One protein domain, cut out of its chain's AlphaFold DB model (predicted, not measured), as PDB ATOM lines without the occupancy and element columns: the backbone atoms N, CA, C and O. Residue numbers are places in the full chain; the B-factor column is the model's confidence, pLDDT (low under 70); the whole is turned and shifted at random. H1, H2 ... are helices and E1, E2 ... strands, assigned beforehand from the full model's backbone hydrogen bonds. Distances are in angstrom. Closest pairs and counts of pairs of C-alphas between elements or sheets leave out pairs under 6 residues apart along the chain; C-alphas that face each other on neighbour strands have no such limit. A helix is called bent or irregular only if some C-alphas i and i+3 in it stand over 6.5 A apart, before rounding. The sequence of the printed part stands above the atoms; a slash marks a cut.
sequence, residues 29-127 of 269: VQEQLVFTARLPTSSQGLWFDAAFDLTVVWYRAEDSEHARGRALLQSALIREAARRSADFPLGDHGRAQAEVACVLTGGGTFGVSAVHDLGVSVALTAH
ATOM      1  N   VAL A  29     158.681 145.947  97.754       86.38
ATOM      2  CA  VAL A  29     157.281 145.863  98.189       86.38
ATOM      3  C   VAL A  29     157.243 145.607  99.688       86.38
ATOM      4  O   VAL A  29     157.820 144.635 100.167       86.38
ATOM      5  N   GLN A  30     156.558 146.476 100.430       89.19
ATOM      6  CA  GLN A  30     156.316 146.295 101.860       89.19
ATOM      7  C   GLN A  30     154.958 145.619 102.076       89.19
ATOM      8  O   GLN A  30     153.941 146.083 101.564       89.19
ATOM      9  N   GLU A  31     154.941 144.547 102.863       91.75
ATOM     10  CA  GLU A  31     153.743 143.790 103.228       91.75
ATOM     11  C   GLU A  31     153.678 143.613 104.750       91.75
ATOM     12  O   GLU A  31     154.691 143.352 105.404       91.75
ATOM     13  N   GLN A  32     152.475 143.733 105.316       93.62
ATOM     14  CA  GLN A  32     152.218 143.417 106.718       93.62
ATOM     15  C   GLN A  32     151.536 142.052 106.830       93.62
ATOM     16  O   GLN A  32     150.517 141.800 106.185       93.62
ATOM     17  N   LEU A  33     152.089 141.174 107.666       94.50
ATOM     18  CA  LEU A  33     151.578 139.824 107.880       94.50
ATOM     19  C   LEU A  33     151.224 139.623 109.344       94.50
ATOM     20  O   LEU A  33     152.097 139.653 110.206       94.50
ATOM     21  N   VAL A  34     149.956 139.320 109.600       96.94
ATOM     22  CA  VAL A  34     149.470 138.967 110.934       96.94
ATOM     23  C   VAL A  34     149.002 137.520 110.925       96.94
ATOM     24  O   VAL A  34     148.233 137.111 110.049       96.94
ATOM     25  N   PHE A  35     149.483 136.727 111.877       97.44
ATOM     26  CA  PHE A  35     149.028 135.353 112.067       97.44
ATOM     27  C   PHE A  35     149.196 134.913 113.520       97.44
ATOM     28  O   PHE A  35     149.949 135.506 114.290       97.44
ATOM     29  N   THR A  36     148.490 133.850 113.888       97.88
ATOM     30  CA  THR A  36     148.580 133.238 115.210       97.88
ATOM     31  C   THR A  36     149.111 131.815 115.105       97.88
ATOM     32  O   THR A  36     148.915 131.134 114.096       97.88
ATOM     33  N   ALA A  37     149.807 131.361 116.142       97.62
ATOM     34  CA  ALA A  37     150.254 129.981 116.258       97.62
ATOM     35  C   ALA A  37     150.284 129.546 117.724       97.62
ATOM     36  O   ALA A  37     150.439 130.366 118.624       97.62
ATOM     37  N   ARG A  38     150.171 128.237 117.953       97.31
ATOM     38  CA  ARG A  38     150.384 127.645 119.275       97.31
ATOM     39  C   ARG A  38     151.837 127.238 119.421       97.31
ATOM     40  O   ARG A  38     152.352 126.509 118.572       97.31
ATOM     41  N   LEU A  39     152.480 127.695 120.488       97.50
ATOM     42  CA  LEU A  39     153.872 127.373 120.784       97.50
ATOM     43  C   LEU A  39     153.961 126.453 122.006       97.50
ATOM     44  O   LEU A  39     153.199 126.635 122.956       97.50
ATOM     45  N   PRO A  40     154.845 125.442 121.996       97.25
ATOM     46  CA  PRO A  40     155.002 124.532 123.121       97.25
ATOM     47  C   PRO A  40     155.563 125.261 124.344       97.25
ATOM     48  O   PRO A  40     156.342 126.208 124.209       97.25
ATOM     49  N   THR A  41     155.192 124.773 125.524       97.06
ATOM     50  CA  THR A  41     155.792 125.155 126.812       97.06
ATOM     51  C   THR A  41     156.596 123.986 127.382       97.06
ATOM     52  O   THR A  41     156.464 122.852 126.911       97.06
ATOM     53  N   SER A  42     157.380 124.227 128.434       96.06
ATOM     54  CA  SER A  42     158.038 123.147 129.186       96.06
ATOM     55  C   SER A  42     157.039 122.282 129.967       96.06
ATOM     56  O   SER A  42     157.358 121.175 130.407       96.06
ATOM     57  N   SER A  43     155.819 122.787 130.161       92.81
ATOM     58  CA  SER A  43     154.754 122.135 130.913       92.81
ATOM     59  C   SER A  43     153.954 121.199 130.005       92.81
ATOM     60  O   SER A  43     153.333 121.609 129.025       92.81
ATOM     61  N   GLN A  44     153.946 119.905 130.341       89.38
ATOM     62  CA  GLN A  44     153.315 118.875 129.509       89.38
ATOM     63  C   GLN A  44     151.835 119.177 129.222       89.38
ATOM     64  O   GLN A  44     151.007 119.290 130.137       89.38
ATOM     65  N   GLY A  45     151.513 119.255 127.929       91.75
ATOM     66  CA  GLY A  45     150.155 119.460 127.425       91.75
ATOM     67  C   GLY A  45     149.660 120.908 127.446       91.75
ATOM     68  O   GLY A  45     148.500 121.117 127.104       91.75
ATOM     69  N   LEU A  46     150.499 121.882 127.818       95.12
ATOM     70  CA  LEU A  46     150.160 123.310 127.812       95.12
ATOM     71  C   LEU A  46     150.898 124.044 126.684       95.12
ATOM     72  O   LEU A  46     152.027 123.688 126.326       95.12
ATOM     73  N   TRP A  47     150.258 125.079 126.141       96.75
ATOM     74  CA  TRP A  47     150.736 125.835 124.981       96.75
ATOM     75  C   TRP A  47     150.606 127.340 125.233       96.75
ATOM     76  O   TRP A  47     149.675 127.777 125.903       96.75
ATOM     77  N   PHE A  48     151.512 128.134 124.663       97.56
ATOM     78  CA  PHE A  48     151.313 129.575 124.518       97.56
ATOM     79  C   PHE A  48     150.487 129.856 123.264       97.56
ATOM     80  O   PHE A  48     150.746 129.272 122.206       97.56
ATOM     81  N   ASP A  49     149.567 130.810 123.357       97.69
ATOM     82  CA  ASP A  49     148.953 131.427 122.189       97.69
ATOM     83  C   ASP A  49     149.842 132.595 121.750       97.69
ATOM     84  O   ASP A  49     149.990 133.590 122.460       97.69
ATOM     85  N   ALA A  50     150.479 132.451 120.589       97.81
ATOM     86  CA  ALA A  50     151.374 133.453 120.031       97.81
ATOM     87  C   ALA A  50     150.686 134.221 118.904       97.81
ATOM     88  O   ALA A  50     150.191 133.621 117.946       97.81
ATOM     89  N   ALA A  51     150.703 135.547 118.997       98.19
ATOM     90  CA  ALA A  51     150.314 136.451 117.925       98.19
ATOM     91  C   ALA A  51     151.569 137.089 117.321       98.19
ATOM     92  O   ALA A  51     152.363 137.712 118.029       98.19
ATOM     93  N   PHE A  52     151.739 136.917 116.014       97.69
ATOM     94  CA  PHE A  52     152.848 137.456 115.239       97.69
ATOM     95  C   PHE A  52     152.348 138.611 114.376       97.69
ATOM     96  O   PHE A  52     151.372 138.454 113.639       97.69
ATOM     97  N   ASP A  53     153.054 139.735 114.437       97.00
ATOM     98  CA  ASP A  53     152.892 140.879 113.541       97.00
ATOM     99  C   ASP A  53     154.235 141.136 112.850       97.00
ATOM    100  O   ASP A  53     155.238 141.459 113.496       97.00
ATOM    101  N   LEU A  54     154.275 140.894 111.540       95.00
ATOM    102  CA  LEU A  54     155.471 141.033 110.722       95.00
ATOM    103  C   LEU A  54     155.324 142.210 109.771       95.00
ATOM    104  O   LEU A  54     154.314 142.342 109.082       95.00
ATOM    105  N   THR A  55     156.396 142.979 109.639       94.25
ATOM    106  CA  THR A  55     156.588 143.907 108.526       94.25
ATOM    107  C   THR A  55     157.683 143.341 107.633       94.25
ATOM    108  O   THR A  55     158.846 143.310 108.033       94.25
ATOM    109  N   VAL A  56     157.312 142.853 106.450       91.50
ATOM    110  CA  VAL A  56     158.241 142.225 105.502       91.50
ATOM    111  C   VAL A  56     158.444 143.133 104.306       91.50
ATOM    112  O   VAL A  56     157.503 143.704 103.760       91.50
ATOM    113  N   VAL A  57     159.694 143.256 103.897       90.81
ATOM    114  CA  VAL A  57     160.125 144.080 102.782       90.81
ATOM    115  C   VAL A  57     160.713 143.130 101.740       90.81
ATOM    116  O   VAL A  57     161.781 142.556 101.947       90.81
ATOM    117  N   TRP A  58     159.983 142.897 100.653       88.06
ATOM    118  CA  TRP A  58     160.316 141.918  99.619       88.06
ATOM    119  C   TRP A  58     161.073 142.558  98.454       88.06
ATOM    120  O   TRP A  58     160.737 143.661  98.011       88.06
ATOM    121  N   TYR A  59     162.028 141.825  97.881       84.25
ATOM    122  CA  TYR A  59     162.478 142.088  96.516       84.25
ATOM    123  C   TYR A  59     161.353 141.727  95.535       84.25
ATOM    124  O   TYR A  59     160.637 140.744  95.751       84.25
ATOM    125  N   ARG A  60     161.175 142.517  94.466       74.06
ATOM    126  CA  ARG A  60     160.141 142.269  93.450       74.06
ATOM    127  C   ARG A  60     160.272 140.839  92.906       74.06
ATOM    128  O   ARG A  60     161.248 140.514  92.236       74.06
ATOM    129  N   ALA A  61     159.281 140.016  93.218       66.69
ATOM    130  CA  ALA A  61     159.124 138.641  92.765       66.69
ATOM    131  C   ALA A  61     157.700 138.491  92.210       66.69
ATOM    132  O   ALA A  61     156.866 139.378  92.417       66.69
ATOM    133  N   GLU A  62     157.424 137.422  91.470       73.81
ATOM    134  CA  GLU A  62     156.064 137.149  90.986       73.81
ATOM    135  C   GLU A  62     155.132 136.789  92.161       73.81
ATOM    136  O   GLU A  62     155.571 136.182  93.139       73.81
ATOM    137  N   ASP A  63     153.831 137.092  92.057       76.19
ATOM    138  CA  ASP A  63     152.843 136.876  93.137       76.19
ATOM    139  C   ASP A  63     152.855 135.437  93.702       76.19
ATOM    140  O   ASP A  63     152.622 135.200  94.892       76.19
ATOM    141  N   SER A  64     153.163 134.446  92.856       77.25
ATOM    142  CA  SER A  64     153.261 133.036  93.261       77.25
ATOM    143  C   SER A  64     154.495 132.735  94.129       77.25
ATOM    144  O   SER A  64     154.434 131.896  95.036       77.25
ATOM    145  N   GLU A  65     155.601 133.448  93.908       80.88
ATOM    146  CA  GLU A  65     156.819 133.344  94.710       80.88
ATOM    147  C   GLU A  65     156.646 134.027  96.068       80.88
ATOM    148  O   GLU A  65     157.132 133.504  97.074       80.88
ATOM    149  N   HIS A  66     155.879 135.123  96.130       81.81
ATOM    150  CA  HIS A  66     155.513 135.780  97.390       81.81
ATOM    151  C   HIS A  66     154.680 134.871  98.293       81.81
ATOM    152  O   HIS A  66     155.007 134.720  99.469       81.81
ATOM    153  N   ALA A  67     153.671 134.179  97.755       86.88
ATOM    154  CA  ALA A  67     152.858 133.246  98.541       86.88
ATOM    155  C   ALA A  67     153.700 132.106  99.148       86.88
ATOM    156  O   ALA A  67     153.563 131.771 100.332       86.88
ATOM    157  N   ARG A  68     154.619 131.535  98.358       88.94
ATOM    158  CA  ARG A  68     155.550 130.499  98.832       88.94
ATOM    159  C   ARG A  68     156.544 131.055  99.853       88.94
ATOM    160  O   ARG A  68     156.777 130.413 100.878       88.94
ATOM    161  N   GLY A  69     157.114 132.229  99.587       88.50
ATOM    162  CA  GLY A  69     158.043 132.920 100.480       88.50
ATOM    163  C   GLY A  69     157.412 133.219 101.837       88.50
ATOM    164  O   GLY A  69     158.007 132.914 102.869       88.50
ATOM    165  N   ARG A  70     156.164 133.700 101.842       91.12
ATOM    166  CA  ARG A  70     155.359 133.917 103.047       91.12
ATOM    167  C   ARG A  70     155.170 132.632 103.849       91.12
ATOM    168  O   ARG A  70     155.428 132.632 105.048       91.12
ATOM    169  N   ALA A  71     154.755 131.536 103.212       91.62
ATOM    170  CA  ALA A  71     154.540 130.264 103.910       91.62
ATOM    171  C   ALA A  71     155.839 129.706 104.523       91.62
ATOM    172  O   ALA A  71     155.834 129.202 105.651       91.62
ATOM    173  N   LEU A  72     156.962 129.828 103.803       92.69
ATOM    174  CA  LEU A  72     158.284 129.441 104.304       92.69
ATOM    175  C   LEU A  72     158.716 130.312 105.486       92.69
ATOM    176  O   LEU A  72     159.151 129.771 106.501       92.69
ATOM    177  N   LEU A  73     158.538 131.631 105.379       92.69
ATOM    178  CA  LEU A  73     158.859 132.581 106.441       92.69
ATOM    179  C   LEU A  73     158.033 132.303 107.701       92.69
ATOM    180  O   LEU A  73     158.602 132.136 108.776       92.69
ATOM    181  N   GLN A  74     156.711 132.163 107.572       94.88
ATOM    182  CA  GLN A  74     155.825 131.823 108.691       94.88
ATOM    183  C   GLN A  74     156.246 130.509 109.359       94.88
ATOM    184  O   GLN A  74     156.398 130.452 110.578       94.88
ATOM    185  N   SER A  75     156.514 129.467 108.569       94.44
ATOM    186  CA  SER A  75     156.944 128.164 109.094       94.44
ATOM    187  C   SER A  75     158.296 128.235 109.812       94.44
ATOM    188  O   SER A  75     158.494 127.557 110.821       94.44
ATOM    189  N   ALA A  76     159.237 129.033 109.297       94.19
ATOM    190  CA  ALA A  76     160.552 129.225 109.902       94.19
ATOM    191  C   ALA A  76     160.453 129.990 111.230       94.19
ATOM    192  O   ALA A  76     161.044 129.560 112.221       94.19
ATOM    193  N   LEU A  77     159.651 131.059 111.269       94.94
ATOM    194  CA  LEU A  77     159.402 131.851 112.474       94.94
ATOM    195  C   LEU A  77     158.709 131.021 113.557       94.94
ATOM    196  O   LEU A  77     159.172 131.010 114.693       94.94
ATOM    197  N   ILE A  78     157.659 130.267 113.204       96.44
ATOM    198  CA  ILE A  78     156.964 129.374 114.147       96.44
ATOM    199  C   ILE A  78     157.932 128.333 114.706       96.44
ATOM    200  O   ILE A  78     157.928 128.072 115.905       96.44
ATOM    201  N   ARG A  79     158.784 127.744 113.860       95.94
ATOM    202  CA  ARG A  79     159.747 126.724 114.289       95.94
ATOM    203  C   ARG A  79     160.783 127.276 115.261       95.94
ATOM    204  O   ARG A  79     161.084 126.609 116.249       95.94
ATOM    205  N   GLU A  80     161.342 128.450 114.980       95.12
ATOM    206  CA  GLU A  80     162.332 129.059 115.871       95.12
ATOM    207  C   GLU A  80     161.673 129.536 117.170       95.12
ATOM    208  O   GLU A  80     162.174 129.233 118.250       95.12
ATOM    209  N   ALA A  81     160.498 130.168 117.086       96.44
ATOM    210  CA  ALA A  81     159.721 130.560 118.257       96.44
ATOM    211  C   ALA A  81     159.377 129.348 119.137       96.44
ATOM    212  O   ALA A  81     159.587 129.398 120.344       96.44
ATOM    213  N   ALA A  82     158.942 128.237 118.536       96.94
ATOM    214  CA  ALA A  82     158.624 127.003 119.249       96.94
ATOM    215  C   ALA A  82     159.851 126.369 119.912       96.94
ATOM    216  O   ALA A  82     159.758 125.848 121.019       96.94
ATOM    217  N   ARG A  83     161.015 126.418 119.250       96.19
ATOM    218  CA  ARG A  83     162.266 125.914 119.825       96.19
ATOM    219  C   ARG A  83     162.661 126.707 121.068       96.19
ATOM    220  O   ARG A  83     163.160 126.115 122.014       96.19
ATOM    221  N   ARG A  84     162.448 128.025 121.059       95.81
ATOM    222  CA  ARG A  84     162.786 128.907 122.183       95.81
ATOM    223  C   ARG A  84     161.750 128.877 123.297       95.81
ATOM    224  O   ARG A  84     162.131 128.937 124.455       95.81
ATOM    225  N   SER A  85     160.465 128.759 122.976       97.00
ATOM    226  CA  SER A  85     159.402 128.748 123.984       97.00
ATOM    227  C   SER A  85     159.343 127.447 124.793       97.00
ATOM    228  O   SER A  85     158.860 127.463 125.922       97.00
ATOM    229  N   ALA A  86     159.840 126.335 124.237       97.00
ATOM    230  CA  ALA A  86     159.760 125.007 124.849       97.00
ATOM    231  C   ALA A  86     160.465 124.893 126.213       97.00
ATOM    232  O   ALA A  86     160.109 124.022 127.001       97.00
ATOM    233  N   ASP A  87     161.426 125.769 126.505       97.06
ATOM    234  CA  ASP A  87     162.180 125.755 127.764       97.06
ATOM    235  C   ASP A  87     161.495 126.548 128.891       97.06
ATOM    236  O   ASP A  87     161.980 126.553 130.025       97.06
ATOM    237  N   PHE A  88     160.375 127.223 128.605       97.06
ATOM    238  CA  PHE A  88     159.705 128.105 129.559       97.06
ATOM    239  C   PHE A  88     158.383 127.515 130.070       97.06
ATOM    240  O   PHE A  88     157.576 127.032 129.263       97.06
ATOM    241  N   PRO A  89     158.119 127.593 131.390       96.00
ATOM    242  CA  PRO A  89     156.816 127.256 131.947       96.00
ATOM    243  C   PRO A  89     155.781 128.311 131.549       96.00
ATOM    244  O   PRO A  89     156.123 129.452 131.223       96.00
ATOM    245  N   LEU A  90     154.500 127.948 131.608       95.06
ATOM    246  CA  LEU A  90     153.415 128.823 131.159       95.06
ATOM    247  C   LEU A  90     153.344 130.112 132.008       95.06
ATOM    248  O   LEU A  90     153.092 131.202 131.485       95.06
ATOM    249  N   GLY A  91     153.660 130.013 133.301       93.94
ATOM    250  CA  GLY A  91     153.780 131.140 134.226       93.94
ATOM    251  C   GLY A  91     154.808 132.202 133.815       93.94
ATOM    252  O   GLY A  91     154.588 133.381 134.092       93.94
ATOM    253  N   ASP A  92     155.853 131.826 133.071       95.75
ATOM    254  CA  ASP A  92     156.945 132.717 132.647       95.75
ATOM    255  C   ASP A  92     156.755 133.266 131.217       95.75
ATOM    256  O   ASP A  92     157.722 133.662 130.557       95.75
ATOM    257  N   HIS A  93     155.510 133.338 130.728       95.38
ATOM    258  CA  HIS A  93     155.175 133.816 129.376       95.38
ATOM    259  C   HIS A  93     155.841 135.154 128.998       95.38
ATOM    260  O   HIS A  93     156.280 135.314 127.861       95.38
ATOM    261  N   GLY A  94     155.986 136.099 129.935       96.38
ATOM    262  CA  GLY A  94     156.650 137.383 129.674       96.38
ATOM    263  C   GLY A  94     158.144 137.244 129.351       96.38
ATOM    264  O   GLY A  94     158.655 137.922 128.458       96.38
ATOM    265  N   ARG A  95     158.846 136.323 130.025       97.00
ATOM    266  CA  ARG A  95     160.254 136.021 129.729       97.00
ATOM    267  C   ARG A  95     160.379 135.256 128.416       97.00
ATOM    268  O   ARG A  95     161.227 135.606 127.598       97.00
ATOM    269  N   ALA A  96     159.501 134.276 128.192       97.25
ATOM    270  CA  ALA A  96     159.431 133.552 126.927       97.25
ATOM    271  C   ALA A  96     159.211 134.512 125.745       97.25
ATOM    272  O   ALA A  96     159.886 134.402 124.725       97.25
ATOM    273  N   GLN A  97     158.328 135.507 125.901       97.62
ATOM    274  CA  GLN A  97     158.064 136.513 124.874       97.62
ATOM    275  C   GLN A  97     159.308 137.345 124.569       97.62
ATOM    276  O   GLN A  97     159.623 137.549 123.400       97.62
ATOM    277  N   ALA A  98     160.021 137.811 125.598       96.50
ATOM    278  CA  ALA A  98     161.233 138.605 125.418       96.50
ATOM    279  C   ALA A  98     162.334 137.823 124.681       96.50
ATOM    280  O   ALA A  98     162.964 138.361 123.771       96.50
ATOM    281  N   GLU A  99     162.529 136.549 125.028       96.56
ATOM    282  CA  GLU A  99     163.521 135.670 124.395       96.56
ATOM    283  C   GLU A  99     163.156 135.348 122.943       96.56
ATOM    284  O   GLU A  99     163.982 135.496 122.041       96.56
ATOM    285  N   VAL A 100     161.895 134.985 122.692       96.12
ATOM    286  CA  VAL A 100     161.385 134.768 121.332       96.12
ATOM    287  C   VAL A 100     161.540 136.046 120.502       96.12
ATOM    288  O   VAL A 100     162.073 135.991 119.397       96.12
ATOM    289  N   ALA A 101     161.161 137.212 121.033       95.56
ATOM    290  CA  ALA A 101     161.311 138.487 120.336       95.56
ATOM    291  C   ALA A 101     162.783 138.818 120.038       95.56
ATOM    292  O   ALA A 101     163.097 139.207 118.912       95.56
ATOM    293  N   CYS A 102     163.700 138.620 120.992       93.88
ATOM    294  CA  CYS A 102     165.135 138.848 120.783       93.88
ATOM    295  C   CYS A 102     165.706 137.950 119.681       93.88
ATOM    296  O   CYS A 102     166.447 138.421 118.820       93.88
ATOM    297  N   VAL A 103     165.344 136.665 119.668       93.56
ATOM    298  CA  VAL A 103     165.845 135.717 118.662       93.56
ATOM    299  C   VAL A 103     165.299 136.033 117.271       93.56
ATOM    300  O   VAL A 103     166.045 135.977 116.295       93.56
ATOM    301  N   LEU A 104     164.018 136.399 117.165       93.06
ATOM    302  CA  LEU A 104     163.401 136.692 115.870       93.06
ATOM    303  C   LEU A 104     163.844 138.049 115.300       93.06
ATOM    304  O   LEU A 104     163.993 138.168 114.087       93.06
ATOM    305  N   THR A 105     164.103 139.047 116.153       91.06
ATOM    306  CA  THR A 105     164.625 140.365 115.732       91.06
ATOM    307  C   THR A 105     166.138 140.369 115.501       91.06
ATOM    308  O   THR A 105     166.631 141.179 114.722       91.06
ATOM    309  N   GLY A 106     166.882 139.441 116.112       83.50
ATOM    310  CA  GLY A 106     168.345 139.337 116.036       83.50
ATOM    311  C   GLY A 106     168.933 138.940 114.673       83.50
ATOM    312  O   GLY A 106     170.127 138.660 114.595       83.50
ATOM    313  N   GLY A 107     168.136 138.915 113.599       60.94
ATOM    314  CA  GLY A 107     168.651 138.789 112.232       60.94
ATOM    315  C   GLY A 107     169.019 137.367 111.804       60.94
ATOM    316  O   GLY A 107     169.943 137.178 111.013       60.94
ATOM    317  N   GLY A 108     168.304 136.352 112.297       63.19
ATOM    318  CA  GLY A 108     168.411 135.006 111.741       63.19
ATOM    319  C   GLY A 108     168.054 135.010 110.251       63.19
ATOM    320  O   GLY A 108     166.988 135.478 109.859       63.19
ATOM    321  N   THR A 109     168.923 134.481 109.389       69.38
ATOM    322  CA  THR A 109     168.563 134.276 107.982       69.38
ATOM    323  C   THR A 109     167.536 133.147 107.913       69.38
ATOM    324  O   THR A 109     167.904 131.973 107.954       69.38
ATOM    325  N   PHE A 110     166.248 133.475 107.783       76.56
ATOM    326  CA  PHE A 110     165.144 132.501 107.710       76.56
ATOM    327  C   PHE A 110     165.121 131.673 106.406       76.56
ATOM    328  O   PHE A 110     164.124 131.029 106.088       76.56
ATOM    329  N   GLY A 111     166.217 131.676 105.636       70.38
ATOM    330  CA  GLY A 111     166.373 130.897 104.407       70.38
ATOM    331  C   GLY A 111     165.537 131.397 103.227       70.38
ATOM    332  O   GLY A 111     165.424 130.688 102.231       70.38
ATOM    333  N   VAL A 112     164.956 132.598 103.321       79.25
ATOM    334  CA  VAL A 112     164.143 133.202 102.260       79.25
ATOM    335  C   VAL A 112     164.948 134.307 101.581       79.25
ATOM    336  O   VAL A 112     165.053 135.415 102.094       79.25
ATOM    337  N   SER A 113     165.524 134.004 100.416       75.56
ATOM    338  CA  SER A 113     166.384 134.930  99.659       75.56
ATOM    339  C   SER A 113     165.656 136.169  99.123       75.56
ATOM    340  O   SER A 113     166.305 137.136  98.742       75.56
ATOM    341  N   ALA A 114     164.322 136.141  99.076       79.06
ATOM    342  CA  ALA A 114     163.490 137.232  98.572       79.06
ATOM    343  C   ALA A 114     163.192 138.329  99.614       79.06
ATOM    344  O   ALA A 114     162.606 139.349  99.258       79.06
ATOM    345  N   VAL A 115     163.573 138.144 100.885       81.44
ATOM    346  CA  VAL A 115     163.348 139.134 101.950       81.44
ATOM    347  C   VAL A 115     164.542 140.088 102.022       81.44
ATOM    348  O   VAL A 115     165.669 139.654 102.247       81.44
ATOM    349  N   HIS A 116     164.292 141.382 101.825       83.75
ATOM    350  CA  HIS A 116     165.274 142.453 102.006       83.75
ATOM    351  C   HIS A 116     165.375 142.868 103.479       83.75
ATOM    352  O   HIS A 116     166.476 142.991 104.006       83.75
ATOM    353  N   ASP A 117     164.234 143.110 104.128       86.25
ATOM    354  CA  ASP A 117     164.153 143.523 105.532       86.25
ATOM    355  C   ASP A 117     162.936 142.881 106.218       86.25
ATOM    356  O   ASP A 117     161.930 142.565 105.571       86.25
ATOM    357  N   LEU A 118     163.052 142.640 107.523       89.19
ATOM    358  CA  LEU A 118     162.063 141.927 108.322       89.19
ATOM    359  C   LEU A 118     161.982 142.515 109.734       89.19
ATOM    360  O   LEU A 118     162.852 142.288 110.574       89.19
ATOM    361  N   GLY A 119     160.875 143.195 110.017       91.75
ATOM    362  CA  GLY A 119     160.452 143.526 111.374       91.75
ATOM    363  C   GLY A 119     159.540 142.433 111.924       91.75
ATOM    364  O   GLY A 119     158.565 142.066 111.270       91.75
ATOM    365  N   VAL A 120     159.833 141.926 113.124       94.31
ATOM    366  CA  VAL A 120     159.011 140.917 113.807       94.31
ATOM    367  C   VAL A 120     158.608 141.419 115.185       94.31
ATOM    368  O   VAL A 120     159.467 141.745 116.002       94.31
ATOM    369  N   SER A 121     157.307 141.429 115.458       95.62
ATOM    370  CA  SER A 121     156.737 141.623 116.788       95.62
ATOM    371  C   SER A 121     155.959 140.373 117.189       95.62
ATOM    372  O   SER A 121     155.202 139.818 116.389       95.62
ATOM    373  N   VAL A 122     156.161 139.909 118.423       96.94
ATOM    374  CA  VAL A 122     155.482 138.728 118.967       96.94
ATOM    375  C   VAL A 122     154.879 139.069 120.317       96.94
ATOM    376  O   VAL A 122     155.571 139.573 121.204       96.94
ATOM    377  N   ALA A 123     153.601 138.747 120.479       97.81
ATOM    378  CA  ALA A 123     152.914 138.749 121.761       97.81
ATOM    379  C   ALA A 123     152.592 137.303 122.148       97.81
ATOM    380  O   ALA A 123     151.983 136.579 121.358       97.81
ATOM    381  N   LEU A 124     153.009 136.884 123.345       97.12
ATOM    382  CA  LEU A 124     152.649 135.579 123.894       97.12
ATOM    383  C   LEU A 124     151.609 135.773 124.987       97.12
ATOM    384  O   LEU A 124     151.829 136.506 125.949       97.12
ATOM    385  N   THR A 125     150.489 135.077 124.853       96.62
ATOM    386  CA  THR A 125     149.444 135.027 125.870       96.62
ATOM    387  C   THR A 125     149.264 133.599 126.359       96.62
ATOM    388  O   THR A 125     149.452 132.639 125.611       96.62
ATOM    389  N   ALA A 126     148.893 133.460 127.625       95.62
ATOM    390  CA  ALA A 126     148.505 132.195 128.228       95.62
ATOM    391  C   ALA A 126     147.055 132.306 128.701       95.62
ATOM    392  O   ALA A 126     146.667 133.339 129.254       95.62
ATOM    393  N   HIS A 127     146.262 131.257 128.486       94.75
ATOM    394  CA  HIS A 127     144.891 131.230 128.980       94.75
ATOM    395  C   HIS A 127     144.883 131.185 130.512       94.75
ATOM    396  O   HIS A 127     145.686 130.485 131.130       94.75
TER     397      HIS A 127
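This is residues 29 to 127 of the 269 residues of an uncharacterized protein of Nocardiopsis dassonvillei (strain ATCC 23218 / DSM 43111 / CIP 107115 / JCM 7437 / KCTC 9190 / NBRC 14626 / NCTC 10488 / NRRL B-5397 / IMRU 509) (UniProt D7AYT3). A long, twisted sheet of three strands curls round helix H1, and the shorter helix H2 packs on the same face along E3, leaving the other face bare. The helices on one face of the sheet make two layers. The printed part has 99 residues, with two named helices and three named strands in the order E1, E2, H1, H2, E3; the sheet order is E1 - E2 - E3, all antiparallel, and the class is mixed, helices and strands. The whole is compact, with a radius of gyration of the C-alphas of 13.9 A, and elongated, spanning 43 by 22 by 19 A.

E1, residues 29 to 40, begins at C-alpha 29 (157.281, 145.863, 98.189), is 32.9 A long and bends by 54 degrees at residue 36. E2, residues 47 to 59, measures 34.8 A and bends by 50 degrees at residue 55. H1, residues 63 to 85, measures 32.6 A. H2, residues 90 to 105, measures 22.3 A; it has a kink of 34 degrees near residue 97 and is irregular, with C-alphas 91 and 94 8.2 A apart. E3, residues 115 to 125, measures 28.0 A and ends at C-alpha 125 (149.444, 135.027, 125.870).

The hairpin E1 and E2 has N 31 and O 56 within hydrogen-bond range at 2.8 A. E2, the inner strand, pairs with E3 through N 53 and O 121, 2.9 A. H1 is on the sheet; its closest C-alphas to E1 are Ala 82 and Leu 39, 5.0 A. H2 is on the same face at a height over the sheet of 8.1 A, over E2 and E3, along the strands at 10 degrees to E2 on the local plane. Its closest C-alphas to E3 are Gln 97 and Leu 124, 5.6 A. H1 touches H2 with residues 77 to 85 alone, closest at the C-alphas of Ala 81 and Val 100, 5.5 A, at a steep tilt of 46 degrees, opposite ways. Every O i to N i+4 pair of H1 is within hydrogen-bond range, and 10 of 12 in H2.

The two farthest C-alphas, Glu 62 and Gly 91, are 43.7 A apart. The printed part has no cut and no long link. Its mean pLDDT is 91.0; residue 61 and residues 107 to 109 are under 70.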